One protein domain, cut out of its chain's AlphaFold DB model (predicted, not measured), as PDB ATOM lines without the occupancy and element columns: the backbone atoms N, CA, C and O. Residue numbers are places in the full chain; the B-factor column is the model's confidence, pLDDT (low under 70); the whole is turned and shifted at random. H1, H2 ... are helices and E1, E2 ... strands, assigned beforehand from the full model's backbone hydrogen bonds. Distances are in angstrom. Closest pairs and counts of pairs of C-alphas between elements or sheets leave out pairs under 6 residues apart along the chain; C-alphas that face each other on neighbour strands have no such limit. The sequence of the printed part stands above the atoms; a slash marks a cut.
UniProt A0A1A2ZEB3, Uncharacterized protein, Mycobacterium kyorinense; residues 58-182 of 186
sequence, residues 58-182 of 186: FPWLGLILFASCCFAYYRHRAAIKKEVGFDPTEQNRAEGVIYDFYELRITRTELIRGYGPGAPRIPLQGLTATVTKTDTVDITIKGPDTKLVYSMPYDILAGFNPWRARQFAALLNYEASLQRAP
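Overview. This is residues 58 to 182 of the 186 residues of an uncharacterized protein of Mycobacterium kyorinense (UniProt A0A1A2ZEB3). A helix, H3, packs on one face of each of two small antiparallel sheets, E1 to E4 and E5 to E7, while a long helix, H1, reaches away from this body, its residues 59 to 67 sticking out with residue 58. Short H2 follows H1 and only grazes the four-stranded sheet. The printed part has 125 residues, with three named helices and seven named strands in the order H1 H2 E1 E2 E3 E4 E5 E6 E7 H3; the sheets run E1 E2 E3 E4 and E5 E6 E7. The class is mixed, helices and strands; the whole is compact, with a radius of gyration of the C-alphas of 16.0 A, and elongated, spanning 54 by 33 by 24 A.

Arrangement. H1, residues 59 to 84, is close but not clearly touching H2, residues 88 to 94; their closest C-alphas, of Lys 81 and Pro 88, are 6.7 A apart. E1, residues 99 to 101, E2, 104 to 106, E3, 110 to 113, and E4, 121 to 123, form a meander, each strand the antiparallel neighbour of the one before. Across it, N 101 and O 104 are 2.8 A apart, N 105 and O 112 2.9 A, and N 111 and O 122 2.8 A, within hydrogen-bond range. E5, residues 128 to 133, E6, 136 to 143, and E7, 146 to 153, form a second meander, with N 130 and O 140 at 2.9 A and N 139 and O 150 at 2.8 A, also within range. H3, residues 162 to 180, makes two layers with each sheet, a helix on one face of it. Over the first sheet its height is 9.0 A, and on the local plane it runs slantwise to the strands, at 43 degrees to E2; the closest C-alphas of E1 and H3, of Phe 101 and Phe 168, are 6.6 A apart. Over the second its height is 8.5 A, and on the local plane it runs along the strands, at 11 degrees to E5; the closest C-alphas of E5 and H3, of Ala 129 and Ala 169, are 4.9 A apart. H1 and H3 are apart. In H1, H2 and H3 every O i to N i+4 pair is within hydrogen-bond range.

Along the chain. H1 begins at C-alpha 59 (138.428, 106.335, 87.218) and is 37.5 A long. E6 measures 22.3 A and E7 23.0 A. H3 is 26.9 A long and ends at C-alpha 180 (167.079, 136.400, 112.554).

Size, cuts and confidence. The two C-alphas farthest apart, of Phe 58 and Pro 182, are 54.5 A apart. The printed part has no cut and no long link. Mean pLDDT of the printed part is 75.7; residues under 70 include 58 to 81 and 152 to 161.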
ATOM      1  N   PHE A  58     136.771 108.980  83.964       48.38
ATOM      2  CA  PHE A  58     137.605 107.787  83.726       48.38
ATOM      3  C   PHE A  58     138.404 107.385  84.979       48.38
ATOM      4  O   PHE A  58     139.611 107.642  85.058       48.38
ATOM      5  N   PRO A  59     137.767 106.731  85.970       55.50
ATOM      6  CA  PRO A  59     138.428 106.335  87.218       55.50
ATOM      7  C   PRO A  59     139.652 105.434  86.981       55.50
ATOM      8  O   PRO A  59     140.639 105.529  87.705       55.50
ATOM      9  N   TRP A  60     139.637 104.631  85.915       54.06
ATOM     10  CA  TRP A  60     140.737 103.740  85.539       54.06
ATOM     11  C   TRP A  60     141.981 104.486  85.038       54.06
ATOM     12  O   TRP A  60     143.083 104.183  85.485       54.06
ATOM     13  N   LEU A  61     141.831 105.500  84.177       52.34
ATOM     14  CA  LEU A  61     142.961 106.316  83.703       52.34
ATOM     15  C   LEU A  61     143.587 107.125  84.841       52.34
ATOM     16  O   LEU A  61     144.809 107.204  84.935       52.34
ATOM     17  N   GLY A  62     142.762 107.674  85.737       55.06
ATOM     18  CA  GLY A  62     143.249 108.353  86.939       55.06
ATOM     19  C   GLY A  62     144.043 107.417  87.853       55.06
ATOM     20  O   GLY A  62     145.103 107.795  88.348       55.06
ATOM     21  N   LEU A  63     143.575 106.177  88.027       59.69
ATOM     22  CA  LEU A  63     144.242 105.171  88.854       59.69
ATOM     23  C   LEU A  63     145.539 104.657  88.215       59.69
ATOM     24  O   LEU A  63     146.528 104.492  88.921       59.69
ATOM     25  N   ILE A  64     145.572 104.483  86.889       60.94
ATOM     26  CA  ILE A  64     146.782 104.116  86.138       60.94
ATOM     27  C   ILE A  64     147.826 105.233  86.221       60.94
ATOM     28  O   ILE A  64     148.982 104.960  86.535       60.94
ATOM     29  N   LEU A  65     147.442 106.494  85.998       59.91
ATOM     30  CA  LEU A  65     148.365 107.627  86.121       59.91
ATOM     31  C   LEU A  65     148.891 107.768  87.553       59.91
ATOM     32  O   LEU A  65     150.091 107.949  87.752       59.91
ATOM     33  N   PHE A  66     148.018 107.617  88.551       59.38
ATOM     34  CA  PHE A  66     148.413 107.629  89.956       59.38
ATOM     35  C   PHE A  66     149.390 106.492  90.285       59.38
ATOM     36  O   PHE A  66     150.442 106.744  90.871       59.38
ATOM     37  N   ALA A  67     149.094 105.263  89.854       59.06
ATOM     38  CA  ALA A  67     149.960 104.105  90.054       59.06
ATOM     39  C   ALA A  67     151.323 104.288  89.369       59.06
ATOM     40  O   ALA A  67     152.349 104.016  89.988       59.06
ATOM     41  N   SER A  68     151.351 104.821  88.145       59.84
ATOM     42  CA  SER A  68     152.581 105.135  87.408       59.84
ATOM     43  C   SER A  68     153.428 106.196  88.117       59.84
ATOM     44  O   SER A  68     154.632 106.004  88.276       59.84
ATOM     45  N   CYS A  69     152.820 107.278  88.619       60.78
ATOM     46  CA  CYS A  69     153.525 108.290  89.411       60.78
ATOM     47  C   CYS A  69     154.069 107.716  90.726       60.78
ATOM     48  O   CYS A  69     155.214 107.986  91.094       60.78
ATOM     49  N   CYS A  70     153.279 106.895  91.427       58.84
ATOM     50  CA  CYS A  70     153.740 106.195  92.623       58.84
ATOM     51  C   CYS A  70     154.912 105.267  92.297       58.84
ATOM     52  O   CYS A  70     155.920 105.294  92.996       58.84
ATOM     53  N   PHE A  71     154.820 104.487  91.221       60.09
ATOM     54  CA  PHE A  71     155.863 103.555  90.808       60.09
ATOM     55  C   PHE A  71     157.166 104.270  90.434       60.09
ATOM     56  O   PHE A  71     158.242 103.852  90.860       60.09
ATOM     57  N   ALA A  72     157.080 105.385  89.706       61.66
ATOM     58  CA  ALA A  72     158.242 106.201  89.370       61.66
ATOM     59  C   ALA A  72     158.902 106.805  90.623       61.66
ATOM     60  O   ALA A  72     160.119 106.712  90.791       61.66
ATOM     61  N   TYR A  73     158.096 107.311  91.564       61.97
ATOM     62  CA  TYR A  73     158.575 107.773  92.870       61.97
ATOM     63  C   TYR A  73     159.272 106.653  93.664       61.97
ATOM     64  O   TYR A  73     160.346 106.861  94.234       61.97
ATOM     65  N   TYR A  74     158.703 105.444  93.662       62.31
ATOM     66  CA  TYR A  74     159.311 104.269  94.287       62.31
ATOM     67  C   TYR A  74     160.641 103.882  93.626       62.31
ATOM     68  O   TYR A  74     161.611 103.638  94.345       62.31
ATOM     69  N   ARG A  75     160.729 103.873  92.286       65.75
ATOM     70  CA  ARG A  75     161.982 103.584  91.560       65.75
ATOM     71  C   ARG A  75     163.078 104.585  91.891       65.75
ATOM     72  O   ARG A  75     164.199 104.167  92.164       65.75
ATOM     73  N   HIS A  76     162.758 105.877  91.906       62.25
ATOM     74  CA  HIS A  76     163.720 106.919  92.251       62.25
ATOM     75  C   HIS A  76     164.274 106.724  93.670       62.25
ATOM     76  O   HIS A  76     165.479 106.765  93.903       62.25
ATOM     77  N   ARG A  77     163.395 106.427  94.630       64.31
ATOM     78  CA  ARG A  77     163.797 106.191  96.021       64.31
ATOM     79  C   ARG A  77     164.628 104.917  96.187       64.31
ATOM     80  O   ARG A  77     165.573 104.908  96.971       64.31
ATOM     81  N   ALA A  78     164.296 103.858  95.450       63.50
ATOM     82  CA  ALA A  78     165.086 102.632  95.425       63.50
ATOM     83  C   ALA A  78     166.479 102.858  94.811       63.50
ATOM     84  O   ALA A  78     167.453 102.301  95.313       63.50
ATOM     85  N   ALA A  79     166.582 103.701  93.778       69.00
ATOM     86  CA  ALA A  79     167.857 104.089  93.181       69.00
ATOM     87  C   ALA A  79     168.739 104.849  94.184       69.00
ATOM     88  O   ALA A  79     169.876 104.439  94.392       69.00
ATOM     89  N   ILE A  80     168.187 105.842  94.898       67.00
ATOM     90  CA  ILE A  80     168.914 106.547  95.970       67.00
ATOM     91  C   ILE A  80     169.380 105.555  97.037       67.00
ATOM     92  O   ILE A  80     170.555 105.532  97.373       67.00
ATOM     93  N   LYS A  81     168.491 104.686  97.539       69.94
ATOM     94  CA  LYS A  81     168.850 103.686  98.562       69.94
ATOM     95  C   LYS A  81     170.008 102.786  98.113       69.94
ATOM     96  O   LYS A  81     170.854 102.431  98.928       69.94
ATOM     97  N   LYS A  82     170.051 102.427  96.826       73.25
ATOM     98  CA  LYS A  82     171.140 101.639  96.237       73.25
ATOM     99  C   LYS A  82     172.447 102.435  96.135       73.25
ATOM    100  O   LYS A  82     173.506 101.852  96.320       73.25
ATOM    101  N   GLU A  83     172.367 103.728  95.843       71.25
ATOM    102  CA  GLU A  83     173.522 104.617  95.700       71.25
ATOM    103  C   GLU A  83     174.167 104.961  97.047       71.25
ATOM    104  O   GLU A  83     175.383 104.876  97.184       71.25
ATOM    105  N   VAL A  84     173.363 105.287  98.064       66.31
ATOM    106  CA  VAL A  84     173.880 105.648  99.394       66.31
ATOM    107  C   VAL A  84     174.119 104.450 100.321       66.31
ATOM    108  O   VAL A  84     174.847 104.572 101.300       66.31
ATOM    109  N   GLY A  85     173.534 103.282 100.039       75.62
ATOM    110  CA  GLY A  85     173.745 102.054 100.819       75.62
ATOM    111  C   GLY A  85     172.965 101.960 102.140       75.62
ATOM    112  O   GLY A  85     173.091 100.966 102.851       75.62
ATOM    113  N   PHE A  86     172.125 102.946 102.466       75.50
ATOM    114  CA  PHE A  86     171.240 102.956 103.641       75.50
ATOM    115  C   PHE A  86     169.877 103.583 103.307       75.50
ATOM    116  O   PHE A  86     169.671 104.122 102.219       75.50
ATOM    117  N   ASP A  87     168.912 103.506 104.233       77.75
ATOM    118  CA  ASP A  87     167.596 104.126 104.049       77.75
ATOM    119  C   ASP A  87     167.634 105.641 104.350       77.75
ATOM    120  O   ASP A  87     167.774 106.036 105.514       77.75
ATOM    121  N   PRO A  88     167.469 106.523 103.344       72.94
ATOM    122  CA  PRO A  88     167.574 107.970 103.542       72.94
ATOM    123  C   PRO A  88     166.481 108.526 104.463       72.94
ATOM    124  O   PRO A  88     166.641 109.593 105.043       72.94
ATOM    125  N   THR A  89     165.354 107.827 104.630       74.06
ATOM    126  CA  THR A  89     164.262 108.298 105.502       74.06
ATOM    127  C   THR A  89     164.570 108.070 106.970       74.06
ATOM    128  O   THR A  89     164.258 108.923 107.800       74.06
ATOM    129  N   GLU A  90     165.189 106.937 107.291       77.31
ATOM    130  CA  GLU A  90     165.633 106.656 108.653       77.31
ATOM    131  C   GLU A  90     166.752 107.613 109.055       77.31
ATOM    132  O   GLU A  90     166.672 108.216 110.125       77.31
ATOM    133  N   GLN A  91     167.716 107.859 108.160       79.31
ATOM    134  CA  GLN A  91     168.772 108.837 108.414       79.31
ATOM    135  C   GLN A  91     168.219 110.256 108.569       79.31
ATOM    136  O   GLN A  91     168.561 110.935 109.531       79.31
ATOM    137  N   ASN A  92     167.337 110.703 107.672       82.50
ATOM    138  CA  ASN A  92     166.721 112.027 107.783       82.50
ATOM    139  C   ASN A  92     166.004 112.196 109.125       82.50
ATOM    140  O   ASN A  92     166.097 113.246 109.752       82.50
ATOM    141  N   ARG A  93     165.339 111.143 109.610       79.81
ATOM    142  CA  ARG A  93     164.687 111.165 110.918       79.81
ATOM    143  C   ARG A  93     165.690 111.225 112.071       79.81
ATOM    144  O   ARG A  93     165.451 111.971 113.016       79.81
ATOM    145  N   ALA A  94     166.789 110.477 111.987       82.69
ATOM    146  CA  ALA A  94     167.861 110.498 112.982       82.69
ATOM    147  C   ALA A  94     168.580 111.858 113.033       82.69
ATOM    148  O   ALA A  94     168.927 112.337 114.106       82.69
ATOM    149  N   GLU A  95     168.747 112.509 111.882       82.12
ATOM    150  CA  GLU A  95     169.396 113.817 111.750       82.12
ATOM    151  C   GLU A  95     168.440 115.002 111.983       82.12
ATOM    152  O   GLU A  95     168.855 116.155 111.879       82.12
ATOM    153  N   GLY A  96     167.164 114.746 112.300       85.69
ATOM    154  CA  GLY A  96     166.172 115.798 112.553       85.69
ATOM    155  C   GLY A  96     165.803 116.618 111.310       85.69
ATOM    156  O   GLY A  96     165.381 117.770 111.425       85.69
ATOM    157  N   VAL A  97     165.968 116.041 110.120       88.50
ATOM    158  CA  VAL A  97     165.598 116.657 108.844       88.50
ATOM    159  C   VAL A  97     164.077 116.772 108.769       88.50
ATOM    160  O   VAL A  97     163.353 115.775 108.824       88.50
ATOM    161  N   ILE A  98     163.593 118.003 108.621       88.56
ATOM    162  CA  ILE A  98     162.166 118.331 108.507       88.56
ATOM    163  C   ILE A  98     161.695 118.347 107.052       88.56
ATOM    164  O   ILE A  98     160.507 118.175 106.779       88.56
ATOM    165  N   TYR A  99     162.613 118.557 106.106       87.62
ATOM    166  CA  TYR A  99     162.291 118.551 104.685       87.62
ATOM    167  C   TYR A  99     163.523 118.278 103.825       87.62
ATOM    168  O   TYR A  99     164.593 118.838 104.061       87.62
ATOM    169  N   ASP A 100     163.358 117.456 102.794       86.75
ATOM    170  CA  ASP A 100     164.398 117.124 101.829       86.75
ATOM    171  C   ASP A 100     163.992 117.506 100.398       86.75
ATOM    172  O   ASP A 100     162.832 117.412  99.973       86.75
ATOM    173  N   PHE A 101     164.993 117.928  99.639       83.19
ATOM    174  CA  PHE A 101     164.955 118.096  98.200       83.19
ATOM    175  C   PHE A 101     166.246 117.512  97.618       83.19
ATOM    176  O   PHE A 101     167.267 118.191  97.531       83.19
ATOM    177  N   TYR A 102     166.183 116.239  97.219       79.81
ATOM    178  CA  TYR A 102     167.327 115.476  96.705       79.81
ATOM    179  C   TYR A 102     168.455 115.385  97.735       79.81
ATOM    180  O   TYR A 102     168.275 114.782  98.790       79.81
ATOM    181  N   GLU A 103     169.612 115.964  97.438       80.88
ATOM    182  CA  GLU A 103     170.759 116.005  98.343       80.88
ATOM    183  C   GLU A 103     170.676 117.166  99.333       80.88
ATOM    184  O   GLU A 103     171.449 117.218 100.285       80.88
ATOM    185  N   LEU A 104     169.769 118.119  99.120       87.25
ATOM    186  CA  LEU A 104     169.584 119.245 100.020       87.25
ATOM    187  C   LEU A 104     168.580 118.874 101.104       87.25
ATOM    188  O   LEU A 104     167.436 118.519 100.821       87.25
ATOM    189  N   ARG A 105     168.996 118.970 102.360       90.38
ATOM    190  CA  ARG A 105     168.209 118.529 103.512       90.38
ATOM    191  C   ARG A 105     168.175 119.646 104.543       90.38
ATOM    192  O   ARG A 105     169.210 120.206 104.875       90.38
ATOM    193  N   ILE A 106     166.991 120.009 105.013       90.56
ATOM    194  CA  ILE A 106     166.790 121.107 105.962       90.56
ATOM    195  C   ILE A 106     166.441 120.515 107.324       90.56
ATOM    196  O   ILE A 106     165.504 119.721 107.433       90.56
ATOM    197  N   THR A 107     167.165 120.933 108.356       91.25
ATOM    198  CA  THR A 107     166.751 120.826 109.762       91.25
ATOM    199  C   THR A 107     166.209 122.185 110.223       91.25
ATOM    200  O   THR A 107     166.103 123.121 109.436       91.25
ATOM    201  N   ARG A 108     165.852 122.344 111.500       90.19
ATOM    202  CA  ARG A 108     165.420 123.659 112.022       90.19
ATOM    203  C   ARG A 108     166.554 124.676 112.140       90.19
ATOM    204  O   ARG A 108     166.295 125.870 112.248       90.19
ATOM    205  N   THR A 109     167.800 124.211 112.158       88.88
ATOM    206  CA  THR A 109     168.985 125.036 112.428       88.88
ATOM    207  C   THR A 109     169.979 125.046 111.279       88.88
ATOM    208  O   THR A 109     170.687 126.036 111.100       88.88
ATOM    209  N   GLU A 110     170.006 123.990 110.467       91.56
ATOM    210  CA  GLU A 110     171.050 123.748 109.477       91.56
ATOM    211  C   GLU A 110     170.479 123.316 108.121       91.56
ATOM    212  O   GLU A 110     169.471 122.610 108.017       91.56
ATOM    213  N   LEU A 111     171.185 123.703 107.067       91.31
ATOM    214  CA  LEU A 111     171.104 123.116 105.741       91.31
ATOM    215  C   LEU A 111     172.224 122.083 105.604       91.31
ATOM    216  O   LEU A 111     173.398 122.419 105.721       91.31
ATOM    217  N   ILE A 112     171.863 120.842 105.305       90.88
ATOM    218  CA  ILE A 112     172.789 119.737 105.078       90.88
ATOM    219  C   ILE A 112     172.832 119.426 103.581       90.88
ATOM    220  O   ILE A 112     171.787 119.314 102.932       90.88
ATOM    221  N   ARG A 113     174.037 119.274 103.026       88.75
ATOM    222  CA  ARG A 113     174.252 118.903 101.622       88.75
ATOM    223  C   ARG A 113     174.795 117.479 101.510       88.75
ATOM    224  O   ARG A 113     175.851 117.179 102.048       88.75
ATOM    225  N   GLY A 114     174.114 116.632 100.749       83.38
ATOM    226  CA  GLY A 114     174.464 115.223 100.580       83.38
ATOM    227  C   GLY A 114     174.052 114.377 101.781       83.38
ATOM    228  O   GLY A 114     173.349 114.853 102.677       83.38
ATOM    229  N   TYR A 115     174.491 113.120 101.793       79.12
ATOM    230  CA  TYR A 115     174.169 112.149 102.835       79.12
ATOM    231  C   TYR A 115     175.423 111.650 103.564       79.12
ATOM    232  O   TYR A 115     176.521 111.662 103.012       79.12
ATOM    233  N   GLY A 116     175.241 111.175 104.798       75.25
ATOM    234  CA  GLY A 116     176.309 110.573 105.603       75.25
ATOM    235  C   GLY A 116     176.923 111.510 106.655       75.25
ATOM    236  O   GLY A 116     176.609 112.700 106.696       75.25
ATOM    237  N   PRO A 117     177.811 110.981 107.517       73.81
ATOM    238  CA  PRO A 117     178.351 111.700 108.677       73.81
ATOM    239  C   PRO A 117     179.267 112.883 108.320       73.81
ATOM    240  O   PRO A 117     179.449 113.773 109.143       73.81
ATOM    241  N   GLY A 118     179.817 112.917 107.102       79.44
ATOM    242  CA  GLY A 118     180.649 114.016 106.591       79.44
ATOM    243  C   GLY A 118     179.904 115.036 105.724       79.44
ATOM    244  O   GLY A 118     180.545 115.878 105.099       79.44
ATOM    245  N   ALA A 119     178.573 114.947 105.628       85.19
ATOM    246  CA  ALA A 119     177.775 115.854 104.810       85.19
ATOM    247  C   ALA A 119     177.931 117.312 105.299       85.19
ATOM    248  O   ALA A 119     177.667 117.571 106.477       85.19
ATOM    249  N   PRO A 120     178.334 118.270 104.437       87.69
ATOM    250  CA  PRO A 120     178.491 119.667 104.830       87.69
ATOM    251  C   PRO A 120     177.221 120.241 105.458       87.69
ATOM    252  O   PRO A 120     176.132 120.108 104.892       87.69
ATOM    253  N   ARG A 121     177.379 120.909 106.605       89.81
ATOM    254  CA  ARG A 121     176.305 121.562 107.362       89.81
ATOM    255  C   ARG A 121     176.524 123.066 107.364       89.81
ATOM    256  O   ARG A 121     177.605 123.537 107.702       89.81
ATOM    257  N   ILE A 122     175.503 123.806 106.960       89.56
ATOM    258  CA  ILE A 122     175.532 125.262 106.848       89.56
ATOM    259  C   ILE A 122     174.452 125.808 107.786       89.56
ATOM    260  O   ILE A 122     173.287 125.439 107.615       89.56
ATOM    261  N   PRO A 123     174.782 126.678 108.756       89.94
ATOM    262  CA  PRO A 123     173.778 127.332 109.590       89.94
ATOM    263  C   PRO A 123     172.745 128.060 108.729       89.94
ATOM    264  O   PRO A 123     173.108 128.740 107.771       89.94
ATOM    265  N   LEU A 124     171.456 127.938 109.058       89.19
ATOM    266  CA  LEU A 124     170.399 128.623 108.301       89.19
ATOM    267  C   LEU A 124     170.391 130.134 108.538       89.19
ATOM    268  O   LEU A 124     169.822 130.877 107.735       89.19
ATOM    269  N   GLN A 125     171.006 130.603 109.623       86.06
ATOM    270  CA  GLN A 125     171.047 132.015 109.959       86.06
ATOM    271  C   GLN A 125     171.672 132.808 108.812       86.06
ATOM    272  O   GLN A 125     172.783 132.551 108.360       86.06
ATOM    273  N   GLY A 126     170.932 133.798 108.319       80.56
ATOM    274  CA  GLY A 126     171.416 134.608 107.209       80.56
ATOM    275  C   GLY A 126     171.180 133.994 105.829       80.56
ATOM    276  O   GLY A 126     171.290 134.742 104.860       80.56
ATOM    277  N   LEU A 127     170.776 132.724 105.721       87.06
ATOM    278  CA  LEU A 127     170.490 132.100 104.432       87.06
ATOM    279  C   LEU A 127     169.189 132.615 103.811       87.06
ATOM    280  O   LEU A 127     168.215 132.948 104.484       87.06
ATOM    281  N   THR A 128     169.180 132.648 102.484       87.19
ATOM    282  CA  THR A 128     168.020 132.944 101.649       87.19
ATOM    283  C   THR A 128     168.040 132.030 100.436       87.19
ATOM    284  O   THR A 128     169.071 131.891  99.787       87.19
ATOM    285  N   ALA A 129     166.913 131.404 100.119       87.94
ATOM    286  CA  ALA A 129     166.743 130.534  98.969       87.94
ATOM    287  C   ALA A 129     165.790 131.160  97.948       87.94
ATOM    288  O   ALA A 129     164.692 131.612  98.286       87.94
ATOM    289  N   THR A 130     166.188 131.135  96.682       86.06
ATOM    290  CA  THR A 130     165.379 131.570  95.540       86.06
ATOM    291  C   THR A 130     165.317 130.465  94.502       86.06
ATOM    292  O   THR A 130     166.336 129.842  94.210       86.06
ATOM    293  N   VAL A 131     164.129 130.246  93.937       84.38
ATOM    294  CA  VAL A 131     163.909 129.245  92.888       84.38
ATOM    295  C   VAL A 131     163.677 129.948  91.566       84.38
ATOM    296  O   VAL A 131     162.719 130.716  91.446       84.38
ATOM    297  N   THR A 132     164.495 129.630  90.573       79.81
ATOM    298  CA  THR A 132     164.298 130.063  89.189       79.81
ATOM    299  C   THR A 132     163.866 128.859  88.363       79.81
ATOM    300  O   THR A 132     164.359 127.749  88.564       79.81
ATOM    301  N   LYS A 133     162.890 129.061  87.471       71.44
ATOM    302  CA  LYS A 133     162.442 128.034  86.530       71.44
ATOM    303  C   LYS A 133     162.681 128.531  85.111       71.44
ATOM    304  O   LYS A 133     162.006 129.463  84.679       71.44
ATOM    305  N   THR A 134     163.599 127.877  84.420       66.25
ATOM    306  CA  THR A 134     163.745 127.929  82.962       66.25
ATOM    307  C   THR A 134     163.479 126.509  82.452       66.25
ATOM    308  O   THR A 134     162.367 126.007  82.647       66.25
ATOM    309  N   ASP A 135     164.498 125.833  81.926       62.12
ATOM    310  CA  ASP A 135     164.482 124.420  81.523       62.12
ATOM    311  C   ASP A 135     164.971 123.494  82.653       62.12
ATOM    312  O   ASP A 135     164.702 122.291  82.674       62.12
ATOM    313  N   THR A 136     165.647 124.079  83.642       63.53
ATOM    314  CA  THR A 136     166.060 123.459  84.899       63.53
ATOM    315  C   THR A 136     165.350 124.136  86.071       63.53
ATOM    316  O   THR A 136     164.823 125.252  85.977       63.53
ATOM    317  N   VAL A 137     165.279 123.426  87.194       67.81
ATOM    318  CA  VAL A 137     164.869 123.993  88.476       67.81
ATOM    319  C   VAL A 137     166.136 124.335  89.245       67.81
ATOM    320  O   VAL A 137     166.811 123.443  89.760       67.81
ATOM    321  N   ASP A 138     166.431 125.629  89.331       76.19
ATOM    322  CA  ASP A 138     167.616 126.133  90.017       76.19
ATOM    323  C   ASP A 138     167.230 126.679  91.389       76.19
ATOM    324  O   ASP A 138     166.415 127.599  91.501       76.19
ATOM    325  N   ILE A 139     167.836 126.137  92.444       78.81
ATOM    326  CA  ILE A 139     167.753 126.663  93.806       78.81
ATOM    327  C   ILE A 139     169.062 127.381  94.106       78.81
ATOM    328  O   ILE A 139     170.114 126.766  94.266       78.81
ATOM    329  N   THR A 140     168.995 128.704  94.202       83.62
ATOM    330  CA  THR A 140     170.122 129.517  94.665       83.62
ATOM    331  C   THR A 140     169.947 129.809  96.145       83.62
ATOM    332  O   THR A 140     168.949 130.412  96.528       83.62
ATOM    333  N   ILE A 141     170.919 129.410  96.960       83.94
ATOM    334  CA  ILE A 141     170.976 129.664  98.399       83.94
ATOM    335  C   ILE A 141     172.126 130.636  98.667       83.94
ATOM    336  O   ILE A 141     173.279 130.345  98.347       83.94
ATOM    337  N   LYS A 142     171.814 131.805  99.228       84.62
ATOM    338  CA  LYS A 142     172.777 132.861  99.566       84.62
ATOM    339  C   LYS A 142     172.799 133.098 101.069       84.62
ATOM    340  O   LYS A 142     171.735 133.275 101.653       84.62
ATOM    341  N   GLY A 143     173.985 133.152 101.654       79.56
ATOM    342  CA  GLY A 143     174.261 133.523 103.039       79.56
ATOM    343  C   GLY A 143     175.383 134.562 103.132       79.56
ATOM    344  O   GLY A 143     175.883 134.983 102.087       79.56
ATOM    345  N   PRO A 144     175.789 134.951 104.355       72.38
ATOM    346  CA  PRO A 144     176.855 135.930 104.592       72.38
ATOM    347  C   PRO A 144     178.156 135.584 103.851       72.38
ATOM    348  O   PRO A 144     178.702 136.440 103.168       72.38
ATOM    349  N   ASP A 145     178.542 134.302 103.870       74.69
ATOM    350  CA  ASP A 145     179.779 133.794 103.254       74.69
ATOM    351  C   ASP A 145     179.526 132.586 102.339       74.69
ATOM    352  O   ASP A 145     180.378 131.720 102.143       74.69
ATOM    353  N   THR A 146     178.307 132.436 101.816       76.69
ATOM    354  CA  THR A 146     177.949 131.245 101.032       76.69
ATOM    355  C   THR A 146     177.061 131.599  99.858       76.69
ATOM    356  O   THR A 146     176.027 132.244 100.008       76.69
ATOM    357  N   LYS A 147     177.430 131.113  98.672       84.19
ATOM    358  CA  LYS A 147     176.561 131.091  97.498       84.19
ATOM    359  C   LYS A 147     176.553 129.676  96.938       84.19
ATOM    360  O   LYS A 147     177.480 129.272  96.245       84.19
ATOM    361  N   LEU A 148     175.498 128.935  97.246       82.81
ATOM    362  CA  LEU A 148     175.252 127.612  96.690       82.81
ATOM    363  C   LEU A 148     174.236 127.740  95.557       82.81
ATOM    364  O   LEU A 148     173.157 128.295  95.750       82.81
ATOM    365  N   VAL A 149     174.569 127.221  94.382       82.25
ATOM    366  CA  VAL A 149     173.616 127.064  93.280       82.25
ATOM    367  C   VAL A 149     173.433 125.573  93.063       82.25
ATOM    368  O   VAL A 149     174.401 124.861  92.809       82.25
ATOM    369  N   TYR A 150     172.203 125.102  93.230       79.00
ATOM    370  CA  TYR A 150     171.826 123.718  92.994       79.00
ATOM    371  C   TYR A 150     170.868 123.668  91.812       79.00
ATOM    372  O   TYR A 150     169.742 124.156  91.910       79.00
ATOM    373  N   SER A 151     171.333 123.104  90.702       75.25
ATOM    374  CA  SER A 151     170.599 123.030  89.441       75.25
ATOM    375  C   SER A 151     170.219 121.596  89.146       75.25
ATOM    376  O   SER A 151     171.052 120.696  89.250       75.25
ATOM    377  N   MET A 152     168.963 121.391  88.766       68.62
ATOM    378  CA  MET A 152     168.447 120.071  88.438       68.62
ATOM    379  C   MET A 152     167.564 120.102  87.189       68.62
ATOM    380  O   MET A 152     166.784 121.047  87.026       68.62
ATOM    381  N   PRO A 153     167.641 119.081  86.316       64.75
ATOM    382  CA  PRO A 153     166.804 119.009  85.126       64.75
ATOM    383  C   PRO A 153     165.322 118.908  85.498       64.75
ATOM    384  O   PRO A 153     164.938 118.279  86.488       64.75
ATOM    385  N   TYR A 154     164.468 119.542  84.696       62.19
ATOM    386  CA  TYR A 154     163.025 119.426  84.852       62.19
ATOM    387  C   TYR A 154     162.544 118.058  84.344       62.19
ATOM    388  O   TYR A 154     162.281 117.888  83.157       62.19
ATOM    389  N   ASP A 155     162.412 117.081  85.244       60.50
ATOM    390  CA  ASP A 155     161.892 115.746  84.918       60.50
ATOM    391  C   ASP A 155     160.602 115.412  85.694       60.50
ATOM    392  O   ASP A 155     160.601 114.978  86.852       60.50
ATOM    393  N   ILE A 156     159.467 115.586  85.011       51.06
ATOM    394  CA  ILE A 156     158.126 115.285  85.530       51.06
ATOM    395  C   ILE A 156     157.996 113.798  85.915       51.06
ATOM    396  O   ILE A 156     157.265 113.475  86.854       51.06
ATOM    397  N   LEU A 157     158.706 112.895  85.226       43.56
ATOM    398  CA  LEU A 157     158.618 111.448  85.424       43.56
ATOM    399  C   LEU A 157     159.496 110.965  86.585       43.56
ATOM    400  O   LEU A 157     159.091 110.047  87.292       43.56
ATOM    401  N   ALA A 158     160.630 111.611  86.862       49.44
ATOM    402  CA  ALA A 158     161.460 111.314  88.040       49.44
ATOM    403  C   ALA A 158     160.955 111.967  89.345       49.44
ATOM    404  O   ALA A 158     161.573 111.824  90.402       49.44
ATOM    405  N   GLY A 159     159.821 112.677  89.305       48.47
ATOM    406  CA  GLY A 159     159.272 113.371  90.471       48.47
ATOM    407  C   GLY A 159     159.940 114.718  90.766       48.47
ATOM    408  O   GLY A 159     159.732 115.261  91.860       48.47
ATOM    409  N   PHE A 160     160.683 115.290  89.803       58.62
ATOM    410  CA  PHE A 160     161.169 116.669  89.876       58.62
ATOM    411  C   PHE A 160     159.991 117.616  89.748       58.62
ATOM    412  O   PHE A 160     159.522 117.980  88.671       58.62
ATOM    413  N   ASN A 161     159.493 118.019  90.909       67.62
ATOM    414  CA  ASN A 161     158.382 118.929  90.988       67.62
ATOM    415  C   ASN A 161     158.906 120.330  91.347       67.62
ATOM    416  O   ASN A 161     159.395 120.512  92.466       67.62
ATOM    417  N   PRO A 162     158.774 121.348  90.474       72.94
ATOM    418  CA  PRO A 162     159.122 122.729  90.817       72.94
ATOM    419  C   PRO A 162     158.367 123.215  92.061       72.94
ATOM    420  O   PRO A 162     158.829 124.120  92.754       72.94
ATOM    421  N   TRP A 163     157.232 122.595  92.405       77.00
ATOM    422  CA  TRP A 163     156.547 122.845  93.668       77.00
ATOM    423  C   TRP A 163     157.351 122.361  94.877       77.00
ATOM    424  O   TRP A 163     157.404 123.091  95.861       77.00
ATOM    425  N   ARG A 164     158.033 121.205  94.812       78.94
ATOM    426  CA  ARG A 164     158.906 120.735  95.907       78.94
ATOM    427  C   ARG A 164     160.101 121.662  96.111       78.94
ATOM    428  O   ARG A 164     160.429 121.944  97.257       78.94
ATOM    429  N   ALA A 165     160.687 122.182  95.033       82.81
ATOM    430  CA  ALA A 165     161.755 123.179  95.118       82.81
ATOM    431  C   ALA A 165     161.265 124.495  95.745       82.81
ATOM    432  O   ALA A 165     161.916 125.049  96.627       82.81
ATOM    433  N   ARG A 166     160.074 124.978  95.359       85.31
ATOM    434  CA  ARG A 166     159.452 126.159  95.991       85.31
ATOM    435  C   ARG A 166     159.131 125.924  97.462       85.31
ATOM    436  O   ARG A 166     159.354 126.812  98.275       85.31
ATOM    437  N   GLN A 167     158.617 124.743  97.806       87.50
ATOM    438  CA  GLN A 167     158.372 124.335  99.191       87.50
ATOM    439  C   GLN A 167     159.662 124.340 100.003       87.50
ATOM    440  O   GLN A 167     159.674 124.913 101.088       87.50
ATOM    441  N   PHE A 168     160.731 123.765  99.449       89.50
ATOM    442  CA  PHE A 168     162.057 123.749 100.050       89.50
ATOM    443  C   PHE A 168     162.557 125.171 100.321       89.50
ATOM    444  O   PHE A 168     162.853 125.515 101.460       89.50
ATOM    445  N   ALA A 169     162.571 126.031  99.297       89.06
ATOM    446  CA  ALA A 169     163.054 127.400  99.433       89.06
ATOM    447  C   ALA A 169     162.213 128.229 100.416       89.06
ATOM    448  O   ALA A 169     162.756 128.980 101.221       89.06
ATOM    449  N   ALA A 170     160.886 128.077 100.386       89.44
ATOM    450  CA  ALA A 170     160.000 128.775 101.309       89.44
ATOM    451  C   ALA A 170     160.196 128.326 102.760       89.44
ATOM    452  O   ALA A 170     160.161 129.167 103.656       89.44
ATOM    453  N   LEU A 171     160.405 127.027 102.992       91.00
ATOM    454  CA  LEU A 171     160.674 126.506 104.327       91.00
ATOM    455  C   LEU A 171     162.042 126.970 104.837       91.00
ATOM    456  O   LEU A 171     162.121 127.456 105.957       91.00
ATOM    457  N   LEU A 172     163.080 126.924 103.995       91.75
ATOM    458  CA  LEU A 172     164.407 127.444 104.332       91.75
ATOM    459  C   LEU A 172     164.341 128.918 104.737       91.75
ATOM    460  O   LEU A 172     164.847 129.291 105.789       91.75
ATOM    461  N   ASN A 173     163.675 129.749 103.931       90.94
ATOM    462  CA  ASN A 173     163.511 131.172 104.225       90.94
ATOM    463  C   ASN A 173     162.727 131.410 105.519       90.94
ATOM    464  O   ASN A 173     163.022 132.353 106.248       90.94
ATOM    465  N   TYR A 174     161.726 130.572 105.800       90.62
ATOM    466  CA  TYR A 174     160.951 130.652 107.033       90.62
ATOM    467  C   TYR A 174     161.824 130.333 108.254       90.62
ATOM    468  O   TYR A 174     161.923 131.176 109.141       90.62
ATOM    469  N   GLU A 175     162.530 129.202 108.268       91.50
ATOM    470  CA  GLU A 175     163.423 128.830 109.378       91.50
ATOM    471  C   GLU A 175     164.570 129.840 109.562       91.50
ATOM    472  O   GLU A 175     164.823 130.308 110.671       91.50
ATOM    473  N   ALA A 176     165.197 130.285 108.468       88.19
ATOM    474  CA  ALA A 176     166.221 131.330 108.509       88.19
ATOM    475  C   ALA A 176     165.685 132.659 109.075       88.19
ATOM    476  O   ALA A 176     166.408 133.387 109.759       88.19
ATOM    477  N   SER A 177     164.412 132.987 108.817       87.81
ATOM    478  CA  SER A 177     163.779 134.197 109.355       87.81
ATOM    479  C   SER A 177     163.512 134.106 110.856       87.81
ATOM    480  O   SER A 177     163.683 135.105 111.554       87.81
ATOM    481  N   LEU A 178     163.170 132.917 111.367       88.94
ATOM    482  CA  LEU A 178     162.995 132.692 112.804       88.94
ATOM    483  C   LEU A 178     164.307 132.907 113.561       88.94
ATOM    484  O   LEU A 178     164.300 133.487 114.638       88.94
ATOM    485  N   GLN A 179     165.435 132.521 112.962       85.19
ATOM    486  CA  GLN A 179     166.763 132.686 113.560       85.19
ATOM    487  C   GLN A 179     167.304 134.120 113.487       85.19
ATOM    488  O   GLN A 179     168.231 134.472 114.213       85.19
ATOM    489  N   ARG A 180     166.757 134.964 112.603       73.69
ATOM    490  CA  ARG A 180     167.079 136.400 112.554       73.69
ATOM    491  C   ARG A 180     166.261 137.228 113.541       73.69
ATOM    492  O   ARG A 180     166.612 138.383 113.770       73.69
ATOM    493  N   ALA A 181     165.171 136.690 114.087       61.25
ATOM    494  CA  ALA A 181     164.346 137.420 115.035       61.25
ATOM    495  C   ALA A 181     165.127 137.618 116.351       61.25
ATOM    496  O   ALA A 181     165.500 136.628 116.984       61.25
ATOM    497  N   PRO A 182     165.388 138.864 116.787       49.62
ATOM    498  CA  PRO A 182     166.006 139.100 118.084       49.62
ATOM    499  C   PRO A 182     165.037 138.618 119.171       49.62
ATOM    500  O   PRO A 182     163.960 139.189 119.331       49.62
TER     501      PRO A 182